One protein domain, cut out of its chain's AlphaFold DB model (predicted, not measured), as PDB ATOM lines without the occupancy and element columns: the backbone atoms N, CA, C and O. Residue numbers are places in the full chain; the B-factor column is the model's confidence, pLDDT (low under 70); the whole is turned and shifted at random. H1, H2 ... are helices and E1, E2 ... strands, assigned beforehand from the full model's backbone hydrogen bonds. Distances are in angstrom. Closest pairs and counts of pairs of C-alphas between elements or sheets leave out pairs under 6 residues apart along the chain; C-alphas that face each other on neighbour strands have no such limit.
ATOM      1  N   GLY A   5     132.509 129.781 140.805       94.38
ATOM      2  CA  GLY A   5     132.795 129.151 142.093       94.38
ATOM      3  C   GLY A   5     131.984 129.744 143.246       94.38
ATOM      4  O   GLY A   5     131.665 129.029 144.193       94.38
ATOM      5  N   ILE A   6     131.571 131.010 143.135       93.44
ATOM      6  CA  ILE A   6     130.704 131.689 144.108       93.44
ATOM      7  C   ILE A   6     129.226 131.603 143.710       93.44
ATOM      8  O   ILE A   6     128.371 131.301 144.547       93.44
ATOM      9  N   HIS A   7     128.905 131.841 142.436       93.75
ATOM     10  CA  HIS A   7     127.515 131.968 141.988       93.75
ATOM     11  C   HIS A   7     126.763 130.637 142.067       93.75
ATOM     12  O   HIS A   7     125.602 130.605 142.476       93.75
ATOM     13  N   TYR A   8     127.413 129.526 141.709       92.62
ATOM     14  CA  TYR A   8     126.747 128.228 141.678       92.62
ATOM     15  C   TYR A   8     126.331 127.741 143.081       92.62
ATOM     16  O   TYR A   8     125.150 127.428 143.267       92.62
ATOM     17  N   PRO A   9     127.201 127.778 144.115       90.38
ATOM     18  CA  PRO A   9     126.782 127.479 145.486       90.38
ATOM     19  C   PRO A   9     125.717 128.439 146.031       90.38
ATOM     20  O   PRO A   9     124.804 128.012 146.744       90.38
ATOM     21  N   GLN A  10     125.791 129.731 145.694       89.69
ATOM     22  CA  GLN A  10     124.791 130.711 146.125       89.69
ATOM     23  C   GLN A  10     123.411 130.419 145.527       89.69
ATOM     24  O   GLN A  10     122.422 130.424 146.263       89.69
ATOM     25  N   LEU A  11     123.337 130.094 144.234       90.69
ATOM     26  CA  LEU A  11     122.093 129.684 143.579       90.69
ATOM     27  C   LEU A  11     121.508 128.429 144.231       90.69
ATOM     28  O   LEU A  11     120.324 128.407 144.555       90.69
ATOM     29  N   GLN A  12     122.335 127.416 144.500       88.06
ATOM     30  CA  GLN A  12     121.894 126.198 145.186       88.06
ATOM     31  C   GLN A  12     121.352 126.481 146.595       88.06
ATOM     32  O   GLN A  12     120.354 125.897 147.028       88.06
ATOM     33  N   MET A  13     121.987 127.399 147.328       85.56
ATOM     34  CA  MET A  13     121.524 127.815 148.648       85.56
ATOM     35  C   MET A  13     120.169 128.534 148.579       85.56
ATOM     36  O   MET A  13     119.296 128.228 149.389       85.56
ATOM     37  N   GLN A  14     119.979 129.457 147.630       87.44
ATOM     38  CA  GLN A  14     118.724 130.211 147.492       87.44
ATOM     39  C   GLN A  14     117.582 129.354 146.938       87.44
ATOM     40  O   GLN A  14     116.450 129.464 147.399       87.44
ATOM     41  N   ALA A  15     117.886 128.430 146.025       86.44
ATOM     42  CA  ALA A  15     116.934 127.444 145.517       86.44
ATOM     43  C   ALA A  15     116.604 126.335 146.539       86.44
ATOM     44  O   ALA A  15     115.724 125.511 146.300       86.44
ATOM     45  N   GLY A  16     117.308 126.280 147.677       81.56
ATOM     46  CA  GLY A  16     117.086 125.278 148.720       81.56
ATOM     47  C   GLY A  16     117.531 123.857 148.345       81.56
ATOM     48  O   GLY A  16     117.097 122.901 148.988       81.56
ATOM     49  N   THR A  17     118.398 123.695 147.340       79.75
ATOM     50  CA  THR A  17     118.860 122.380 146.850       79.75
ATOM     51  C   THR A  17     119.976 121.773 147.700       79.75
ATOM     52  O   THR A  17     120.218 120.572 147.636       79.75
ATOM     53  N   THR A  18     120.622 122.574 148.550       72.44
ATOM     54  CA  THR A  18     121.685 122.113 149.463       72.44
ATOM     55  C   THR A  18     121.176 121.216 150.598       72.44
ATOM     56  O   THR A  18     121.971 120.539 151.241       72.44
ATOM     57  N   GLY A  19     119.866 121.201 150.875       65.81
ATOM     58  CA  GLY A  19     119.226 120.274 151.822       65.81
ATOM     59  C   GLY A  19     119.530 120.493 153.312       65.81
ATOM     60  O   GLY A  19     118.861 119.896 154.151       65.81
ATOM     61  N   ILE A  20     120.490 121.357 153.658       63.91
ATOM     62  CA  ILE A  20     120.886 121.641 155.050       63.91
ATOM     63  C   ILE A  20     119.953 122.677 155.697       63.91
ATOM     64  O   ILE A  20     119.640 122.585 156.882       63.91
ATOM     65  N   ASN A  21     119.488 123.658 154.920       69.19
ATOM     66  CA  ASN A  21     118.673 124.763 155.415       69.19
ATOM     67  C   ASN A  21     117.209 124.618 154.993       69.19
ATOM     68  O   ASN A  21     116.898 124.135 153.903       69.19
ATOM     69  N   ALA A  22     116.302 125.101 155.844       72.00
ATOM     70  CA  ALA A  22     114.920 125.323 155.439       72.00
ATOM     71  C   ALA A  22     114.870 126.297 154.248       72.00
ATOM     72  O   ALA A  22     115.685 127.218 154.157       72.00
ATOM     73  N   MET A  23     113.906 126.087 153.346       80.75
ATOM     74  CA  MET A  23     113.728 126.938 152.171       80.75
ATOM     75  C   MET A  23     113.447 128.377 152.621       80.75
ATOM     76  O   MET A  23     112.522 128.627 153.404       80.75
ATOM     77  N   ARG A  24     114.296 129.308 152.179       84.19
ATOM     78  CA  ARG A  24     114.232 130.717 152.569       84.19
ATOM     79  C   ARG A  24     113.265 131.436 151.637       84.19
ATOM     80  O   ARG A  24     113.592 131.686 150.486       84.19
ATOM     81  N   VAL A  25     112.084 131.775 152.147       87.12
ATOM     82  CA  VAL A  25     111.146 132.661 151.448       87.12
ATOM     83  C   VAL A  25     111.256 134.045 152.061       87.12
ATOM     84  O   VAL A  25     110.897 134.237 153.225       87.12
ATOM     85  N   TYR A  26     111.783 134.989 151.292       89.81
ATOM     86  CA  TYR A  26     111.906 136.375 151.719       89.81
ATOM     87  C   TYR A  26     110.619 137.142 151.438       89.81
ATOM     88  O   TYR A  26     109.970 136.931 150.417       89.81
ATOM     89  N   SER A  27     110.293 138.068 152.338       92.06
ATOM     90  CA  SER A  27     109.253 139.057 152.084       92.06
ATOM     91  C   SER A  27     109.858 140.241 151.349       92.06
ATOM     92  O   SER A  27     110.712 140.938 151.905       92.06
ATOM     93  N   VAL A  28     109.424 140.469 150.109       92.38
ATOM     94  CA  VAL A  28     109.960 141.538 149.253       92.38
ATOM     95  C   VAL A  28     109.671 142.897 149.883       92.38
ATOM     96  O   VAL A  28     110.551 143.752 149.978       92.38
ATOM     97  N   THR A  29     108.455 143.059 150.403       92.56
ATOM     98  CA  THR A  29     108.018 144.305 151.036       92.56
ATOM     99  C   THR A  29     108.815 144.610 152.300       92.56
ATOM    100  O   THR A  29     109.247 145.745 152.503       92.56
ATOM    101  N   LYS A  30     109.008 143.607 153.166       93.31
ATOM    102  CA  LYS A  30     109.757 143.790 154.412       93.31
ATOM    103  C   LYS A  30     111.223 144.101 154.121       93.31
ATOM    104  O   LYS A  30     111.749 145.063 154.658       93.31
ATOM    105  N   GLN A  31     111.851 143.334 153.230       94.31
ATOM    106  CA  GLN A  31     113.253 143.535 152.879       94.31
ATOM    107  C   GLN A  31     113.488 144.919 152.267       94.31
ATOM    108  O   GLN A  31     114.473 145.571 152.600       94.31
ATOM    109  N   GLY A  32     112.566 145.388 151.418       94.19
ATOM    110  CA  GLY A  32     112.612 146.743 150.876       94.19
ATOM    111  C   GLY A  32     112.570 147.807 151.973       94.19
ATOM    112  O   GLY A  32     113.431 148.676 151.996       94.19
ATOM    113  N   LYS A  33     111.624 147.701 152.916       94.69
ATOM    114  CA  LYS A  33     111.478 148.656 154.031       94.69
ATOM    115  C   LYS A  33     112.671 148.640 154.992       94.69
ATOM    116  O   LYS A  33     113.062 149.692 155.483       94.69
ATOM    117  N   ASP A  34     113.240 147.464 155.253       95.81
ATOM    118  CA  ASP A  34     114.362 147.300 156.183       95.81
ATOM    119  C   ASP A  34     115.680 147.843 155.596       95.81
ATOM    120  O   ASP A  34     116.505 148.373 156.336       95.81
ATOM    121  N   GLN A  35     115.897 147.702 154.281       95.88
ATOM    122  CA  GLN A  35     117.149 148.101 153.615       95.88
ATOM    123  C   GLN A  35     117.104 149.503 152.999       95.88
ATOM    124  O   GLN A  35     118.141 150.147 152.864       95.88
ATOM    125  N   ASP A  36     115.922 149.972 152.607       95.88
ATOM    126  CA  ASP A  36     115.724 151.267 151.954       95.88
ATOM    127  C   ASP A  36     114.472 151.964 152.512       95.88
ATOM    128  O   ASP A  36     113.498 152.139 151.785       95.88
ATOM    129  N   PRO A  37     114.460 152.377 153.796       94.06
ATOM    130  CA  PRO A  37     113.268 152.939 154.442       94.06
ATOM    131  C   PRO A  37     112.748 154.223 153.775       94.06
ATOM    132  O   PRO A  37     111.564 154.547 153.883       94.06
ATOM    133  N   ASP A  38     113.626 154.959 153.092       92.75
ATOM    134  CA  ASP A  38     113.292 156.189 152.374       92.75
ATOM    135  C   ASP A  38     112.945 155.960 150.893       92.75
ATOM    136  O   ASP A  38     112.494 156.895 150.227       92.75
ATOM    137  N   GLY A  39     113.139 154.746 150.370       93.44
ATOM    138  CA  GLY A  39     112.886 154.417 148.969       93.44
ATOM    139  C   GLY A  39     113.840 155.101 147.979       93.44
ATOM    140  O   GLY A  39     113.475 155.318 146.820       93.44
ATOM    141  N   VAL A  40     115.045 155.486 148.413       94.75
ATOM    142  CA  VAL A  40     116.029 156.201 147.579       94.75
ATOM    143  C   VAL A  40     116.537 155.306 146.454       94.75
ATOM    144  O   VAL A  40     116.724 155.772 145.327       94.75
ATOM    145  N   PHE A  41     116.729 154.014 146.734       95.69
ATOM    146  CA  PHE A  41     117.126 153.040 145.723       95.69
ATOM    147  C   PHE A  41     116.016 152.890 144.682       95.69
ATOM    148  O   PHE A  41     116.272 153.016 143.483       95.69
ATOM    149  N   ILE A  42     114.769 152.718 145.130       94.69
ATOM    150  CA  ILE A  42     113.614 152.585 144.231       94.69
ATOM    151  C   ILE A  42     113.469 153.838 143.360       94.69
ATOM    152  O   ILE A  42     113.405 153.721 142.142       94.69
ATOM    153  N   GLY A  43     113.518 155.039 143.938       92.12
ATOM    154  CA  GLY A  43     113.393 156.287 143.176       92.12
ATOM    155  C   GLY A  43     114.534 156.546 142.182       92.12
ATOM    156  O   GLY A  43     114.343 157.286 141.214       92.12
ATOM    157  N   LYS A  44     115.713 155.944 142.399       94.88
ATOM    158  CA  LYS A  44     116.861 156.030 141.484       94.88
ATOM    159  C   LYS A  44     116.718 155.095 140.282       94.88
ATOM    160  O   LYS A  44     117.049 155.505 139.173       94.88
ATOM    161  N   TYR A  45     116.271 153.859 140.502       95.19
ATOM    162  CA  TYR A  45     116.217 152.822 139.462       95.19
ATOM    163  C   TYR A  45     114.847 152.690 138.784       95.19
ATOM    164  O   TYR A  45     114.777 152.206 137.660       95.19
ATOM    165  N   VAL A  46     113.781 153.147 139.443       93.12
ATOM    166  CA  VAL A  46     112.386 153.078 138.986       93.12
ATOM    167  C   VAL A  46     111.848 154.514 138.883       93.12
ATOM    168  O   VAL A  46     111.188 155.012 139.803       93.12
ATOM    169  N   PRO A  47     112.183 155.250 137.804       89.56
ATOM    170  CA  PRO A  47     111.858 156.670 137.684       89.56
ATOM    171  C   PRO A  47     110.348 156.939 137.716       89.56
ATOM    172  O   PRO A  47     109.925 158.019 138.133       89.56
ATOM    173  N   GLU A  48     109.515 155.986 137.309       89.94
ATOM    174  CA  GLU A  48     108.056 156.064 137.363       89.94
ATOM    175  C   GLU A  48     107.505 156.217 138.791       89.94
ATOM    176  O   GLU A  48     106.459 156.837 138.964       89.94
ATOM    177  N   LEU A  49     108.231 155.745 139.813       91.38
ATOM    178  CA  LEU A  49     107.836 155.840 141.224       91.38
ATOM    179  C   LEU A  49     108.512 156.995 141.978       91.38
ATOM    180  O   LEU A  49     108.268 157.178 143.168       91.38
ATOM    181  N   ARG A  50     109.336 157.814 141.317       90.56
ATOM    182  CA  ARG A  50     110.126 158.867 141.980       90.56
ATOM    183  C   ARG A  50     109.280 159.942 142.677       90.56
ATOM    184  O   ARG A  50     109.740 160.538 143.646       90.56
ATOM    185  N   SER A  51     108.072 160.210 142.182       89.62
ATOM    186  CA  SER A  51     107.138 161.172 142.781       89.62
ATOM    187  C   SER A  51     106.321 160.587 143.936       89.62
ATOM    188  O   SER A  51     105.645 161.340 144.631       89.62
ATOM    189  N   VAL A  52     106.357 159.269 144.153       91.38
ATOM    190  CA  VAL A  52     105.512 158.589 145.140       91.38
ATOM    191  C   VAL A  52     105.994 158.900 146.563       91.38
ATOM    192  O   VAL A  52     107.195 158.858 146.836       91.38
ATOM    193  N   PRO A  53     105.082 159.181 147.511       92.44
ATOM    194  CA  PRO A  53     105.457 159.424 148.898       92.44
ATOM    195  C   PRO A  53     106.071 158.172 149.537       92.44
ATOM    196  O   PRO A  53     105.609 157.051 149.312       92.44
ATOM    197  N   LYS A  54     107.040 158.373 150.439       92.25
ATOM    198  CA  LYS A  54     107.782 157.308 151.148       92.25
ATOM    199  C   LYS A  54     106.889 156.215 151.748       92.25
ATOM    200  O   LYS A  54     107.218 155.037 151.705       92.25
ATOM    201  N   LYS A  55     105.704 156.581 152.251       92.38
ATOM    202  CA  LYS A  55     104.732 155.634 152.829       92.38
ATOM    203  C   LYS A  55     104.270 154.552 151.842       92.38
ATOM    204  O   LYS A  55     103.935 153.449 152.267       92.38
ATOM    205  N   HIS A  56     104.232 154.868 150.549       92.88
ATOM    206  CA  HIS A  56     103.683 154.010 149.501       92.88
ATOM    207  C   HIS A  56     104.726 153.526 148.489       92.88
ATOM    208  O   HIS A  56     104.383 152.720 147.633       92.88
ATOM    209  N   ILE A  57     105.991 153.948 148.593       94.06
ATOM    210  CA  ILE A  57     107.031 153.606 147.607       94.06
ATOM    211  C   ILE A  57     107.302 152.096 147.508       94.06
ATOM    212  O   ILE A  57     107.507 151.579 146.417       94.06
ATOM    213  N   HIS A  58     107.214 151.371 148.629       94.31
ATOM    214  CA  HIS A  58     107.365 149.910 148.658       94.31
ATOM    215  C   HIS A  58     106.083 149.147 148.300       94.31
ATOM    216  O   HIS A  58     106.145 147.959 148.006       94.31
ATOM    217  N   GLU A  59     104.917 149.798 148.371       93.94
ATOM    218  CA  GLU A  59     103.604 149.176 148.136       93.94
ATOM    219  C   GLU A  59     102.684 150.126 147.339       93.94
ATOM    220  O   GLU A  59     101.637 150.554 147.845       93.94
ATOM    221  N   PRO A  60     103.048 150.490 146.094       92.31
ATOM    222  CA  PRO A  60     102.347 151.519 145.323       92.31
ATOM    223  C   PRO A  60     100.904 151.134 144.964       92.31
ATOM    224  O   PRO A  60     100.039 151.999 144.849       92.31
ATOM    225  N   TRP A  61     100.591 149.838 144.875       91.00
ATOM    226  CA  TRP A  61      99.229 149.338 144.641       91.00
ATOM    227  C   TRP A  61      98.256 149.606 145.796       91.00
ATOM    228  O   TRP A  61      97.047 149.534 145.594       91.00
ATOM    229  N   LYS A  62      98.747 149.942 146.996       91.56
ATOM    230  CA  LYS A  62      97.897 150.357 148.126       91.56
ATOM    231  C   LYS A  62      97.474 151.828 148.048       91.56
ATOM    232  O   LYS A  62      96.712 152.280 148.901       91.56
ATOM    233  N   MET A  63      97.975 152.594 147.077       92.00
ATOM    234  CA  MET A  63      97.571 153.988 146.891       92.00
ATOM    235  C   MET A  63      96.131 154.083 146.392       92.00
ATOM    236  O   MET A  63      95.740 153.405 145.439       92.00
ATOM    237  N   THR A  64      95.360 154.995 146.981       92.19
ATOM    238  CA  THR A  64      94.020 155.338 146.491       92.19
ATOM    239  C   THR A  64      94.097 155.983 145.104       92.19
ATOM    240  O   THR A  64      95.123 156.549 144.721       92.19
ATOM    241  N   ARG A  65      92.992 155.953 144.348       88.50
ATOM    242  CA  ARG A  65      92.917 156.601 143.024       88.50
ATOM    243  C   ARG A  65      93.217 158.105 143.085       88.50
ATOM    244  O   ARG A  65      93.866 158.619 142.183       88.50
ATOM    245  N   ALA A  66      92.821 158.778 144.167       89.94
ATOM    246  CA  ALA A  66      93.125 160.191 144.389       89.94
ATOM    247  C   ALA A  66      94.636 160.446 144.550       89.94
ATOM    248  O   ALA A  66      95.177 161.338 143.903       89.94
ATOM    249  N   LEU A  67      95.339 159.625 145.344       91.00
ATOM    250  CA  LEU A  67      96.798 159.724 145.489       91.00
ATOM    251  C   LEU A  67      97.510 159.418 144.165       91.00
ATOM    252  O   LEU A  67      98.440 160.119 143.781       91.00
ATOM    253  N   GLN A  68      97.041 158.409 143.434       90.12
ATOM    254  CA  GLN A  68      97.556 158.069 142.106       90.12
ATOM    255  C   GLN A  68      97.452 159.249 141.123       90.12
ATOM    256  O   GLN A  68      98.419 159.559 140.429       90.12
ATOM    257  N   GLN A  69      96.315 159.952 141.103       88.75
ATOM    258  CA  GLN A  69      96.129 161.161 140.292       88.75
ATOM    259  C   GLN A  69      97.026 162.315 140.759       88.75
ATOM    260  O   GLN A  69      97.686 162.942 139.933       88.75
ATOM    261  N   GLN A  70      97.108 162.552 142.073       90.75
ATOM    262  CA  GLN A  70      97.927 163.616 142.661       90.75
ATOM    263  C   GLN A  70      99.411 163.480 142.292       90.75
ATOM    264  O   GLN A  70     100.051 164.466 141.934       90.75
ATOM    265  N   TYR A  71      99.955 162.263 142.355       90.06
ATOM    266  CA  TYR A  71     101.365 161.990 142.050       90.06
ATOM    267  C   TYR A  71     101.617 161.608 140.586       90.06
ATOM    268  O   TYR A  71     102.766 161.336 140.224       90.06
ATOM    269  N   ARG A  72     100.567 161.610 139.750       88.88
ATOM    270  CA  ARG A  72     100.590 161.231 138.327       88.88
ATOM    271  C   ARG A  72     101.164 159.831 138.078       88.88
ATOM    272  O   ARG A  72     101.874 159.606 137.099       88.88
ATOM    273  N   VAL A  73     100.842 158.886 138.964       88.75
ATOM    274  CA  VAL A  73     101.233 157.472 138.864       88.75
ATOM    275  C   VAL A  73      99.985 156.607 138.783       88.75
ATOM    276  O   VAL A  73      99.207 156.550 139.731       88.75
ATOM    277  N   LYS A  74      99.800 155.897 137.671       87.81
ATOM    278  CA  LYS A  74      98.670 154.991 137.447       87.81
ATOM    279  C   LYS A  74      99.099 153.544 137.649       87.81
ATOM    280  O   LYS A  74      99.966 153.051 136.927       87.81
ATOM    281  N   ILE A  75      98.447 152.860 138.588       88.06
ATOM    282  CA  ILE A  75      98.627 151.419 138.776       88.06
ATOM    283  C   ILE A  75      97.719 150.672 137.797       88.06
ATOM    284  O   ILE A  75      96.508 150.901 137.778       88.06
ATOM    285  N   CYS A  76      98.297 149.814 136.959       83.06
ATOM    286  CA  CYS A  76      97.586 149.090 135.899       83.06
ATOM    287  C   CYS A  76      97.845 147.580 135.978       83.06
ATOM    288  O   CYS A  76      98.871 147.149 136.491       83.06
ATOM    289  N   SER A  77      96.905 146.761 135.496       79.50
ATOM    290  CA  SER A  77      97.084 145.304 135.497       79.50
ATOM    291  C   SER A  77      98.112 144.893 134.436       79.50
ATOM    292  O   SER A  77      97.979 145.333 133.289       79.50
ATOM    293  N   PRO A  78      99.102 144.040 134.769       70.88
ATOM    294  CA  PRO A  78     100.087 143.556 133.802       70.88
ATOM    295  C   PRO A  78      99.476 142.658 132.716       70.88
ATOM    296  O   PRO A  78     100.061 142.539 131.644       70.88
ATOM    297  N   TYR A  79      98.303 142.062 132.962       68.12
ATOM    298  CA  TYR A  79      97.671 141.089 132.061       68.12
ATOM    299  C   TYR A  79      96.428 141.600 131.325       68.12
ATOM    300  O   TYR A  79      95.759 140.790 130.702       68.12
ATOM    301  N   GLY A  80      96.118 142.904 131.381       59.03
ATOM    302  CA  GLY A  80      95.037 143.519 130.590       59.03
ATOM    303  C   GLY A  80      93.741 142.701 130.583       59.03
ATOM    304  O   GLY A  80      93.404 142.096 129.576       59.03
ATOM    305  N   VAL A  81      93.039 142.637 131.712       53.19
ATOM    306  CA  VAL A  81      91.808 141.839 131.809       53.19
ATOM    307  C   VAL A  81      90.665 142.529 131.062       53.19
ATOM    308  O   VAL A  81      90.434 143.725 131.260       53.19
ATOM    309  N   GLU A  82      89.951 141.751 130.246       49.44
ATOM    310  CA  GLU A  82      88.858 142.146 129.338       49.44
ATOM    311  C   GLU A  82      87.554 142.567 130.044       49.44
ATOM    312  O   GLU A  82      86.535 142.802 129.399       49.44
ATOM    313  N   ASP A  83      87.569 142.732 131.368       47.28
ATOM    314  CA  ASP A  83      86.438 143.295 132.098       47.28
ATOM    315  C   ASP A  83      86.481 144.827 131.996       47.28
ATOM    316  O   ASP A  83      87.173 145.532 132.745       47.28
ATOM    317  N   ALA A  84      85.716 145.332 131.026       51.25
ATOM    318  CA  ALA A  84      85.625 146.717 130.555       51.25
ATOM    319  C   ALA A  84      85.293 147.796 131.616       51.25
ATOM    320  O   ALA A  84      85.185 148.973 131.276       51.25
ATOM    321  N   SER A  85      85.147 147.446 132.897       52.19
ATOM    322  CA  SER A  85      84.811 148.380 133.978       52.19
ATOM    323  C   SER A  85      85.966 148.710 134.935       52.19
ATOM    324  O   SER A  85      85.838 149.668 135.700       52.19
ATOM    325  N   VAL A  86      87.100 147.984 134.919       54.81
ATOM    326  CA  VAL A  86      88.148 148.169 135.958       54.81
ATOM    327  C   VAL A  86      89.591 148.262 135.450       54.81
ATOM    328  O   VAL A  86      90.436 148.821 136.159       54.81
ATOM    329  N   SER A  87      89.926 147.819 134.239       54.62
ATOM    330  CA  SER A  87      91.340 147.702 133.861       54.62
ATOM    331  C   SER A  87      91.679 148.473 132.582       54.62
ATOM    332  O   SER A  87      91.292 148.118 131.478       54.62
ATOM    333  N   VAL A  88      92.402 149.589 132.742       55.69
ATOM    334  CA  VAL A  88      93.052 150.258 131.609       55.69
ATOM    335  C   VAL A  88      94.380 149.537 131.372       55.69
ATOM    336  O   VAL A  88      95.194 149.507 132.304       55.69
ATOM    337  N   PRO A  89      94.624 148.979 130.174       58.81
ATOM    338  CA  PRO A  89      95.888 148.335 129.845       58.81
ATOM    339  C   PRO A  89      97.058 149.294 130.071       58.81
ATOM    340  O   PRO A  89      96.985 150.480 129.731       58.81
ATOM    341  N   CYS A  90      98.177 148.785 130.590       58.84
ATOM    342  CA  CYS A  90      99.400 149.583 130.715       58.84
ATOM    343  C   CYS A  90      99.905 150.109 129.347       58.84
ATOM    344  O   CYS A  90     100.676 151.064 129.302       58.84
ATOM    345  N   VAL A  91      99.416 149.549 128.234       55.38
ATOM    346  CA  VAL A  91      99.950 149.713 126.870       55.38
ATOM    347  C   VAL A  91      99.331 150.878 126.073       55.38
ATOM    348  O   VAL A  91      99.713 151.105 124.936       55.38
ATOM    349  N   SER A  92      98.410 151.679 126.624       54.56
ATOM    350  CA  SER A  92      97.858 152.811 125.850       54.56
ATOM    351  C   SER A  92      98.878 153.955 125.680       54.56
ATOM    352  O   SER A  92      99.082 154.756 126.600       54.56
ATOM    353  N   GLU A  93      99.543 154.032 124.533       56.03
ATOM    354  CA  GLU A  93     100.294 155.218 124.112       56.03
ATOM    355  C   GLU A  93      99.300 156.369 123.932       56.03
ATOM    356  O   GLU A  93      98.368 156.256 123.138       56.03
ATOM    357  N   GLY A  94      99.407 157.442 124.718       52.34
ATOM    358  CA  GLY A  94      98.454 158.543 124.551       52.34
ATOM    359  C   GLY A  94      98.415 159.647 125.597       52.34
ATOM    360  O   GLY A  94      97.711 160.622 125.371       52.34
ATOM    361  N   GLU A  95      99.151 159.577 126.710       56.84
ATOM    362  CA  GLU A  95      99.153 160.698 127.659       56.84
ATOM    363  C   GLU A  95     100.547 160.917 128.247       56.84
ATOM    364  O   GLU A  95     100.998 160.183 129.125       56.84
ATOM    365  N   ASN A  96     101.248 161.918 127.707       60.78
ATOM    366  CA  ASN A  96     102.687 162.154 127.878       60.78
ATOM    367  C   ASN A  96     103.137 162.510 129.313       60.78
ATOM    368  O   ASN A  96     104.326 162.721 129.530       60.78
ATOM    369  N   ASP A  97     102.229 162.575 130.292       69.69
ATOM    370  CA  ASP A  97     102.530 163.057 131.652       69.69
ATOM    371  C   ASP A  97     102.114 162.080 132.776       69.69
ATOM    372  O   ASP A  97     102.332 162.352 133.958       69.69
ATOM    373  N   ILE A  98     101.528 160.917 132.445       80.62
ATOM    374  CA  ILE A  98     101.118 159.911 133.444       80.62
ATOM    375  C   ILE A  98     102.097 158.735 133.439       80.62
ATOM    376  O   ILE A  98     102.171 157.960 132.485       80.62
ATOM    377  N   ARG A  99     102.810 158.553 134.554       86.75
ATOM    378  CA  ARG A  99     103.705 157.409 134.787       86.75
ATOM    379  C   ARG A  99     102.863 156.167 135.077       86.75
ATOM    380  O   ARG A  99     101.921 156.227 135.867       86.75
ATOM    381  N   LYS A 100     103.181 155.033 134.455       86.38
ATOM    382  CA  LYS A 100     102.450 153.771 134.650       86.38
ATOM    383  C   LYS A 100     103.323 152.776 135.401       86.38
ATOM    384  O   LYS A 100     104.500 152.648 135.085       86.38
ATOM    385  N   TYR A 101     102.735 152.070 136.361       88.75
ATOM    386  CA  TYR A 101     103.410 151.006 137.099       88.75
ATOM    387  C   TYR A 101     102.469 149.801 137.247       88.75
ATOM    388  O   TYR A 101     101.289 149.990 137.557       88.75
ATOM    389  N   PRO A 102     102.929 148.566 137.002       89.38
ATOM    390  CA  PRO A 102     102.062 147.401 137.080       89.38
ATOM    391  C   PRO A 102     101.638 147.095 138.526       89.38
ATOM    392  O   PRO A 102     102.382 147.317 139.483       89.38
ATOM    393  N   SER A 103     100.436 146.552 138.704       89.88
ATOM    394  CA  SER A 103     100.031 145.924 139.963       89.88
ATOM    395  C   SER A 103     100.861 144.655 140.222       89.88
ATOM    396  O   SER A 103     101.369 144.060 139.268       89.88
ATOM    397  N   PRO A 104     100.982 144.200 141.486       90.88
ATOM    398  CA  PRO A 104     101.650 142.944 141.809       90.88
ATOM    399  C   PRO A 104     101.132 141.798 140.946       90.88
ATOM    400  O   PRO A 104      99.923 141.606 140.832       90.88
ATOM    401  N   ILE A 105     102.060 141.047 140.357       90.12
ATOM    402  CA  ILE A 105     101.747 139.886 139.516       90.12
ATOM    403  C   ILE A 105     101.104 138.791 140.373       90.12
ATOM    404  O   ILE A 105     100.167 138.130 139.935       90.12
ATOM    405  N   VAL A 106     101.597 138.614 141.603       90.88
ATOM    406  CA  VAL A 106     101.094 137.599 142.526       90.88
ATOM    407  C   VAL A 106     101.118 138.090 143.972       90.88
ATOM    408  O   VAL A 106     101.919 138.955 144.331       90.88
TER     409      VAL A 106
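This is residues 5 to 106 of the 307 residues of the protein "Hypothetical protein" of Trieres chinensis (UniProt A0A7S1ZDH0). Little regular structure is present: a loose chain with a small ribbon of two parallel strands, E1 and E2, and short helix H4 toward one end of its length, lone helix H1 at the other, and short H2 and H3 between. The 102 printed residues have four named helices and two named strands, in the order H1 H2 H3 H4 E1 E2; the class is mixed, with 38 residues in named elements. The radius of gyration of the C-alphas is 17.6 A, and the spans are 51 by 34 by 23 A.

E1, residues 73 to 76, and E2, residues 99 to 102, are parallel at 33 degrees; N 74 and O 99, 2.8 A apart, are within hydrogen-bond range. H4, residues 65 to 70, has its closest C-alpha to E1 at Gln 68, 5.7 A from that of Lys 74. H3, residues 40 to 45, and H2, residues 28 to 35, are apart. H1, residues 5 to 14, is apart from the other elements. Every O i to N i+4 pair is within hydrogen-bond range in H2, H3 and H4, and 5 of 6 in H1.

H1 runs 15.1 A from C-alpha 5 at (132.795, 129.151, 142.093), H2 10.7 A. E2 runs 10.4 A to C-alpha 102 at (102.062, 147.401, 137.080).

The farthest C-alphas, of Ile 20 and Gly 94, are 52.9 A apart. The printed part has no cut. The links H1 to H2, H3 to H4 and E1 to E2 are long. The pLDDT is under 70 at residues 19 to 21 and 79 to 97.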